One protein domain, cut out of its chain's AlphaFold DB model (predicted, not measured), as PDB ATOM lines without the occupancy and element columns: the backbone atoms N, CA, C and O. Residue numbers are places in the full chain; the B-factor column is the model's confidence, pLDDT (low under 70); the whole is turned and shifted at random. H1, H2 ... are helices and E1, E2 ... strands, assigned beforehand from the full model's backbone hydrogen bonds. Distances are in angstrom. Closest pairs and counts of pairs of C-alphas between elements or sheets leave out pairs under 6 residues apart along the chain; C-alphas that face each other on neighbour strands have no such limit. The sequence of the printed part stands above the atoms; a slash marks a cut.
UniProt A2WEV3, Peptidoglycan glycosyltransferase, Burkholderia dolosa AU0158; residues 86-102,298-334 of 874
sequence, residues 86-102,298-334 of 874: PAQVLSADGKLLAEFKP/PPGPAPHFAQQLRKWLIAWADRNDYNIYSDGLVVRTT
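This is residues 86 to 102 and 298 to 334 of the 874 residues of the protein "Peptidoglycan glycosyltransferase" of Burkholderia dolosa AU0158 (UniProt A2WEV3). A small sheet of three strands has one helix, H1, slantwise over one face, making two layers; the other face is bare. The printed part has 54 residues, with one named helix and three named strands that follow each other along the chain as E1, E2, H1, E3; 27 residues are in these named elements, 15 in the helix and 12 in the strands, and the class is mixed, helices and strands. The sheet, E2 E1 E3, is mixed; the whole is compact, with a radius of gyration of the C-alphas of 10.4 A and spans of 28 by 18 by 18 A.

E1, residues 87 to 90, begins at C-alpha 87 (34.024, 28.755, 4.749) and spans 9.7 A. E2, 96 to 100, spans 11.0 A; H1, 303 to 317, 20.2 A; E3, 330 to 332, 6.3 A, ending at C-alpha 332 (27.936, 20.582, 2.678).

E1 and E2 form an antiparallel hairpin, with N 89 and O 98 2.8 A apart. E1 and E3 are parallel, with N 331 and O 88 2.8 A apart. H1 is on the sheet at a height of 9.2 A, over E2 and E1, at 49 degrees to E1 on the local plane; its closest C-alphas to E2 are Ala 306 and Ala 98, 6.2 A. In H1, 10 of 11 O i to N i+4 pairs are within hydrogen-bond range.

Residues 103 to 297 are not printed, a 14.9 A gap between C-alphas 102 and 298. The link H1 to E3 is long. Residues 102 and 298 have pLDDT under 70.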
ATOM      1  N   PRO A  86      36.227  31.307   8.224       82.12
ATOM      2  CA  PRO A  86      36.437  30.831   6.863       82.12
ATOM      3  C   PRO A  86      35.382  29.789   6.485       82.12
ATOM      4  O   PRO A  86      34.943  28.999   7.324       82.12
ATOM      5  N   ALA A  87      35.000  29.738   5.206       87.50
ATOM      6  CA  ALA A  87      34.024  28.755   4.749       87.50
ATOM      7  C   ALA A  87      34.540  27.317   4.957       87.50
ATOM      8  O   ALA A  87      35.613  26.947   4.464       87.50
ATOM      9  N   GLN A  88      33.757  26.498   5.661       92.31
ATOM     10  CA  GLN A  88      34.066  25.097   5.939       92.31
ATOM     11  C   GLN A  88      33.403  24.203   4.892       92.31
ATOM     12  O   GLN A  88      32.182  24.204   4.748       92.31
ATOM     13  N   VAL A  89      34.195  23.413   4.169       93.94
ATOM     14  CA  VAL A  89      33.693  22.444   3.188       93.94
ATOM     15  C   VAL A  89      33.560  21.084   3.856       93.94
ATOM     16  O   VAL A  89      34.568  20.466   4.197       93.94
ATOM     17  N   LEU A  90      32.332  20.591   4.006       96.38
ATOM     18  CA  LEU A  90      32.032  19.298   4.620       96.38
ATOM     19  C   LEU A  90      31.680  18.234   3.573       96.38
ATOM     20  O   LEU A  90      31.051  18.520   2.551       96.38
ATOM     21  N   SER A  91      32.057  16.987   3.842       96.88
ATOM     22  CA  SER A  91      31.609  15.808   3.099       96.88
ATOM     23  C   SER A  91      30.139  15.475   3.393       96.88
ATOM     24  O   SER A  91      29.538  16.006   4.330       96.88
ATOM     25  N   ALA A  92      29.562  14.555   2.619       95.88
ATOM     26  CA  ALA A  92      28.228  14.008   2.860       95.88
ATOM     27  C   ALA A  92      28.147  13.289   4.221       95.88
ATOM     28  O   ALA A  92      27.131  13.369   4.904       95.88
ATOM     29  N   ASP A  93      29.248  12.659   4.649       95.94
ATOM     30  CA  ASP A  93      29.438  12.078   5.986       95.94
ATOM     31  C   ASP A  93      29.972  13.084   7.034       95.94
ATOM     32  O   ASP A  93      30.503  12.684   8.068       95.94
ATOM     33  N   GLY A  94      29.837  14.393   6.782       94.25
ATOM     34  CA  GLY A  94      30.035  15.465   7.766       94.25
ATOM     35  C   GLY A  94      31.483  15.835   8.112       94.25
ATOM     36  O   GLY A  94      31.691  16.681   8.978       94.25
ATOM     37  N   LYS A  95      32.492  15.249   7.459       95.38
ATOM     38  CA  LYS A  95      33.913  15.515   7.748       95.38
ATOM     39  C   LYS A  95      34.433  16.723   6.977       95.38
ATOM     40  O   LYS A  95      34.081  16.919   5.815       95.38
ATOM     41  N   LEU A  96      35.337  17.486   7.587       93.25
ATOM     42  CA  LEU A  96      36.001  18.617   6.939       93.25
ATOM     43  C   LEU A  96      36.893  18.135   5.776       93.25
ATOM     44  O   LEU A  96      37.854  17.391   5.969       93.25
ATOM     45  N   LEU A  97      36.564  18.566   4.557       91.00
ATOM     46  CA  LEU A  97      37.314  18.293   3.327       91.00
ATOM     47  C   LEU A  97      38.320  19.400   3.002       91.00
ATOM     48  O   LEU A  97      39.377  19.120   2.431       91.00
ATOM     49  N   ALA A  98      37.963  20.645   3.318       89.38
ATOM     50  CA  ALA A  98      38.789  21.836   3.171       89.38
ATOM     51  C   ALA A  98      38.203  22.998   3.982       89.38
ATOM     52  O   ALA A  98      37.013  23.023   4.286       89.38
ATOM     53  N   GLU A  99      39.037  23.991   4.250       88.56
ATOM     54  CA  GLU A  99      38.670  25.247   4.893       88.56
ATOM     55  C   GLU A  99      39.184  26.380   3.997       88.56
ATOM     56  O   GLU A  99      40.310  26.324   3.495       88.56
ATOM     57  N   PHE A 100      38.356  27.378   3.694       85.38
ATOM     58  CA  PHE A 100      38.743  28.457   2.786       85.38
ATOM     59  C   PHE A 100      39.171  29.689   3.568       85.38
ATOM     60  O   PHE A 100      38.418  30.645   3.705       85.38
ATOM     61  N   LYS A 101      40.420  29.679   4.038       76.56
ATOM     62  CA  LYS A 101      41.059  30.860   4.630       76.56
ATOM     63  C   LYS A 101      41.524  31.856   3.544       76.56
ATOM     64  O   LYS A 101      41.927  31.427   2.446       76.56
ATOM     65  N   PRO A 102      41.487  33.179   3.812       63.56
ATOM     66  CA  PRO A 102      42.048  34.197   2.916       63.56
ATOM     67  C   PRO A 102      43.583  34.209   2.955       63.56
ATOM     68  O   PRO A 102      44.234  34.459   1.944       63.56
ATOM     69  N   PRO A 298      48.068  21.935   4.960       68.06
ATOM     70  CA  PRO A 298      48.121  20.637   4.297       68.06
ATOM     71  C   PRO A 298      46.894  20.453   3.387       68.06
ATOM     72  O   PRO A 298      45.784  20.826   3.768       68.06
ATOM     73  N   PRO A 299      47.046  19.864   2.185       74.56
ATOM     74  CA  PRO A 299      45.909  19.611   1.309       74.56
ATOM     75  C   PRO A 299      44.952  18.606   1.966       74.56
ATOM     76  O   PRO A 299      45.319  17.453   2.189       74.56
ATOM     77  N   GLY A 300      43.727  19.051   2.259       84.25
ATOM     78  CA  GLY A 300      42.674  18.210   2.834       84.25
ATOM     79  C   GLY A 300      42.222  17.064   1.908       84.25
ATOM     80  O   GLY A 300      42.634  17.016   0.747       84.25
ATOM     81  N   PRO A 301      41.361  16.139   2.386       87.69
ATOM     82  CA  PRO A 301      41.080  14.848   1.733       87.69
ATOM     83  C   PRO A 301      40.614  14.883   0.265       87.69
ATOM     84  O   PRO A 301      40.784  13.899  -0.457       87.69
ATOM     85  N   ALA A 302      40.026  15.991  -0.196       90.81
ATOM     86  CA  ALA A 302      39.509  16.148  -1.559       90.81
ATOM     87  C   ALA A 302      40.086  17.399  -2.257       90.81
ATOM     88  O   ALA A 302      39.333  18.303  -2.624       90.81
ATOM     89  N   PRO A 303      41.414  17.518  -2.453       90.00
ATOM     90  CA  PRO A 303      42.038  18.820  -2.681       90.00
ATOM     91  C   PRO A 303      41.769  19.371  -4.091       90.00
ATOM     92  O   PRO A 303      41.573  20.575  -4.261       90.00
ATOM     93  N   HIS A 304      41.663  18.507  -5.109       89.75
ATOM     94  CA  HIS A 304      41.249  18.910  -6.462       89.75
ATOM     95  C   HIS A 304      39.805  19.413  -6.495       89.75
ATOM     96  O   HIS A 304      39.527  20.432  -7.128       89.75
ATOM     97  N   PHE A 305      38.909  18.714  -5.795       92.31
ATOM     98  CA  PHE A 305      37.506  19.095  -5.667       92.31
ATOM     99  C   PHE A 305      37.371  20.414  -4.907       92.31
ATOM    100  O   PHE A 305      36.750  21.338  -5.418       92.31
ATOM    101  N   ALA A 306      38.042  20.558  -3.762       91.12
ATOM    102  CA  ALA A 306      38.059  21.784  -2.970       91.12
ATOM    103  C   ALA A 306      38.538  23.004  -3.778       91.12
ATOM    104  O   ALA A 306      37.914  24.058  -3.726       91.12
ATOM    105  N   GLN A 307      39.593  22.871  -4.593       87.88
ATOM    106  CA  GLN A 307      40.051  23.964  -5.466       87.88
ATOM    107  C   GLN A 307      39.080  24.296  -6.606       87.88
ATOM    108  O   GLN A 307      39.038  25.440  -7.064       87.88
ATOM    109  N   GLN A 308      38.306  23.325  -7.096       90.38
ATOM    110  CA  GLN A 308      37.283  23.584  -8.106       90.38
ATOM    111  C   GLN A 308      36.018  24.195  -7.483       90.38
ATOM    112  O   GLN A 308      35.469  25.148  -8.038       90.38
ATOM    113  N   LEU A 309      35.627  23.720  -6.299       92.81
ATOM    114  CA  LEU A 309      34.547  24.267  -5.485       92.81
ATOM    115  C   LEU A 309      34.845  25.707  -5.053       92.81
ATOM    116  O   LEU A 309      33.975  26.548  -5.218       92.81
ATOM    117  N   ARG A 310      36.070  26.033  -4.605       90.12
ATOM    118  CA  ARG A 310      36.456  27.405  -4.209       90.12
ATOM    119  C   ARG A 310      36.183  28.424  -5.319       90.12
ATOM    120  O   ARG A 310      35.651  29.489  -5.042       90.12
ATOM    121  N   LYS A 311      36.479  28.088  -6.582       87.12
ATOM    122  CA  LYS A 311      36.204  28.967  -7.739       87.12
ATOM    123  C   LYS A 311      34.710  29.185  -7.972       87.12
ATOM    124  O   LYS A 311      34.304  30.296  -8.293       87.12
ATOM    125  N   TRP A 312      33.910  28.124  -7.846       92.69
ATOM    126  CA  TRP A 312      32.455  28.206  -7.983       92.69
ATOM    127  C   TRP A 312      31.830  28.981  -6.818       92.69
ATOM    128  O   TRP A 312      30.978  29.834  -7.047       92.69
ATOM    129  N   LEU A 313      32.304  28.734  -5.593       92.19
ATOM    130  CA  LEU A 313      31.797  29.339  -4.368       92.19
ATOM    131  C   LEU A 313      32.116  30.834  -4.292       92.19
ATOM    132  O   LEU A 313      31.226  31.584  -3.924       92.19
ATOM    133  N   ILE A 314      33.316  31.276  -4.701       85.44
ATOM    134  CA  ILE A 314      33.628  32.712  -4.863       85.44
ATOM    135  C   ILE A 314      32.592  33.347  -5.794       85.44
ATOM    136  O   ILE A 314      31.845  34.220  -5.376       85.44
ATOM    137  N   ALA A 315      32.451  32.822  -7.015       84.56
ATOM    138  CA  ALA A 315      31.524  33.387  -7.990       84.56
ATOM    139  C   ALA A 315      30.050  33.324  -7.542       84.56
ATOM    140  O   ALA A 315      29.247  34.128  -8.012       84.56
ATOM    141  N   TRP A 316      29.664  32.362  -6.695       94.06
ATOM    142  CA  TRP A 316      28.344  32.316  -6.059       94.06
ATOM    143  C   TRP A 316      28.210  33.402  -4.983       94.06
ATOM    144  O   TRP A 316      27.241  34.155  -5.018       94.06
ATOM    145  N   ALA A 317      29.184  33.521  -4.084       88.19
ATOM    146  CA  ALA A 317      29.178  34.458  -2.967       88.19
ATOM    147  C   ALA A 317      29.194  35.921  -3.453       88.19
ATOM    148  O   ALA A 317      28.339  36.699  -3.034       88.19
ATOM    149  N   ASP A 318      30.011  36.228  -4.472       80.88
ATOM    150  CA  ASP A 318      30.056  37.513  -5.196       80.88
ATOM    151  C   ASP A 318      28.679  37.970  -5.737       80.88
ATOM    152  O   ASP A 318      28.476  39.152  -6.008       80.88
ATOM    153  N   ARG A 319      27.738  37.037  -5.964       90.88
ATOM    154  CA  ARG A 319      26.374  37.319  -6.461       90.88
ATOM    155  C   ARG A 319      25.297  37.321  -5.376       90.88
ATOM    156  O   ARG A 319      24.163  37.670  -5.682       90.88
ATOM    157  N   ASN A 320      25.625  36.888  -4.162       90.88
ATOM    158  CA  ASN A 320      24.696  36.763  -3.035       90.88
ATOM    159  C   ASN A 320      25.128  37.634  -1.834       90.88
ATOM    160  O   ASN A 320      24.614  37.440  -0.740       90.88
ATOM    161  N   ASP A 321      26.062  38.568  -2.051       84.94
ATOM    162  CA  ASP A 321      26.638  39.486  -1.053       84.94
ATOM    163  C   ASP A 321      27.273  38.786   0.168       84.94
ATOM    164  O   ASP A 321      27.198  39.260   1.299       84.94
ATOM    165  N   TYR A 322      27.924  37.640  -0.076       83.81
ATOM    166  CA  TYR A 322      28.695  36.900   0.927       83.81
ATOM    167  C   TYR A 322      30.197  36.942   0.634       83.81
ATOM    168  O   TYR A 322      30.635  36.916  -0.518       83.81
ATOM    169  N   ASN A 323      31.004  36.869   1.688       78.12
ATOM    170  CA  ASN A 323      32.442  36.661   1.635       78.12
ATOM    171  C   ASN A 323      32.815  35.276   2.192       78.12
ATOM    172  O   ASN A 323      32.721  35.008   3.392       78.12
ATOM    173  N   ILE A 324      33.339  34.401   1.324       81.44
ATOM    174  CA  ILE A 324      33.734  33.023   1.680       81.44
ATOM    175  C   ILE A 324      34.876  32.933   2.712       81.44
ATOM    176  O   ILE A 324      35.240  31.831   3.122       81.44
ATOM    177  N   TYR A 325      35.475  34.068   3.076       80.19
ATOM    178  CA  TYR A 325      36.627  34.170   3.966       80.19
ATOM    179  C   TYR A 325      36.296  34.641   5.387       80.19
ATOM    180  O   TYR A 325      37.129  34.436   6.266       80.19
ATOM    181  N   SER A 326      35.125  35.252   5.605       74.75
ATOM    182  CA  SER A 326      34.732  35.843   6.895       74.75
ATOM    183  C   SER A 326      33.383  35.360   7.434       74.75
ATOM    184  O   SER A 326      33.179  35.394   8.646       74.75
ATOM    185  N   ASP A 327      32.468  34.908   6.572       80.00
ATOM    186  CA  ASP A 327      31.037  34.845   6.913       80.00
ATOM    187  C   ASP A 327      30.560  33.463   7.412       80.00
ATOM    188  O   ASP A 327      29.362  33.199   7.489       80.00
ATOM    189  N   GLY A 328      31.481  32.550   7.735       85.56
ATOM    190  CA  GLY A 328      31.178  31.277   8.406       85.56
ATOM    191  C   GLY A 328      30.421  30.243   7.569       85.56
ATOM    192  O   GLY A 328      29.821  29.322   8.122       85.56
ATOM    193  N   LEU A 329      30.435  30.369   6.238       90.25
ATOM    194  CA  LEU A 329      29.653  29.517   5.333       90.25
ATOM    195  C   LEU A 329      29.985  28.018   5.494       90.25
ATOM    196  O   LEU A 329      31.080  27.570   5.147       90.25
ATOM    197  N   VAL A 330      29.012  27.216   5.938       94.06
ATOM    198  CA  VAL A 330      29.141  25.750   6.036       94.06
ATOM    199  C   VAL A 330      28.646  25.091   4.747       94.06
ATOM    200  O   VAL A 330      27.451  24.877   4.540       94.06
ATOM    201  N   VAL A 331      29.579  24.742   3.865       95.69
ATOM    202  CA  VAL A 331      29.305  24.170   2.540       95.69
ATOM    203  C   VAL A 331      29.303  22.644   2.620       95.69
ATOM    204  O   VAL A 331      30.348  22.001   2.529       95.69
ATOM    205  N   ARG A 332      28.120  22.042   2.774       96.44
ATOM    206  CA  ARG A 332      27.936  20.582   2.678       96.44
ATOM    207  C   ARG A 332      28.006  20.125   1.217       96.44
ATOM    208  O   ARG A 332      27.489  20.799   0.330       96.44
ATOM    209  N   THR A 333      28.648  18.986   0.959       96.25
ATOM    210  CA  THR A 333      28.931  18.495  -0.404       96.25
ATOM    211  C   THR A 333      28.567  17.022  -0.579       96.25
ATOM    212  O   THR A 333      28.382  16.298   0.392       96.25
ATOM    213  N   THR A 334      28.472  16.551  -1.824       96.38
ATOM    214  CA  THR A 334      28.045  15.174  -2.147       96.38
ATOM    215  C   THR A 334      29.151  14.118  -2.042       96.38
ATOM    216  O   THR A 334      28.885  12.931  -2.241       96.38
TER     217      THR A 334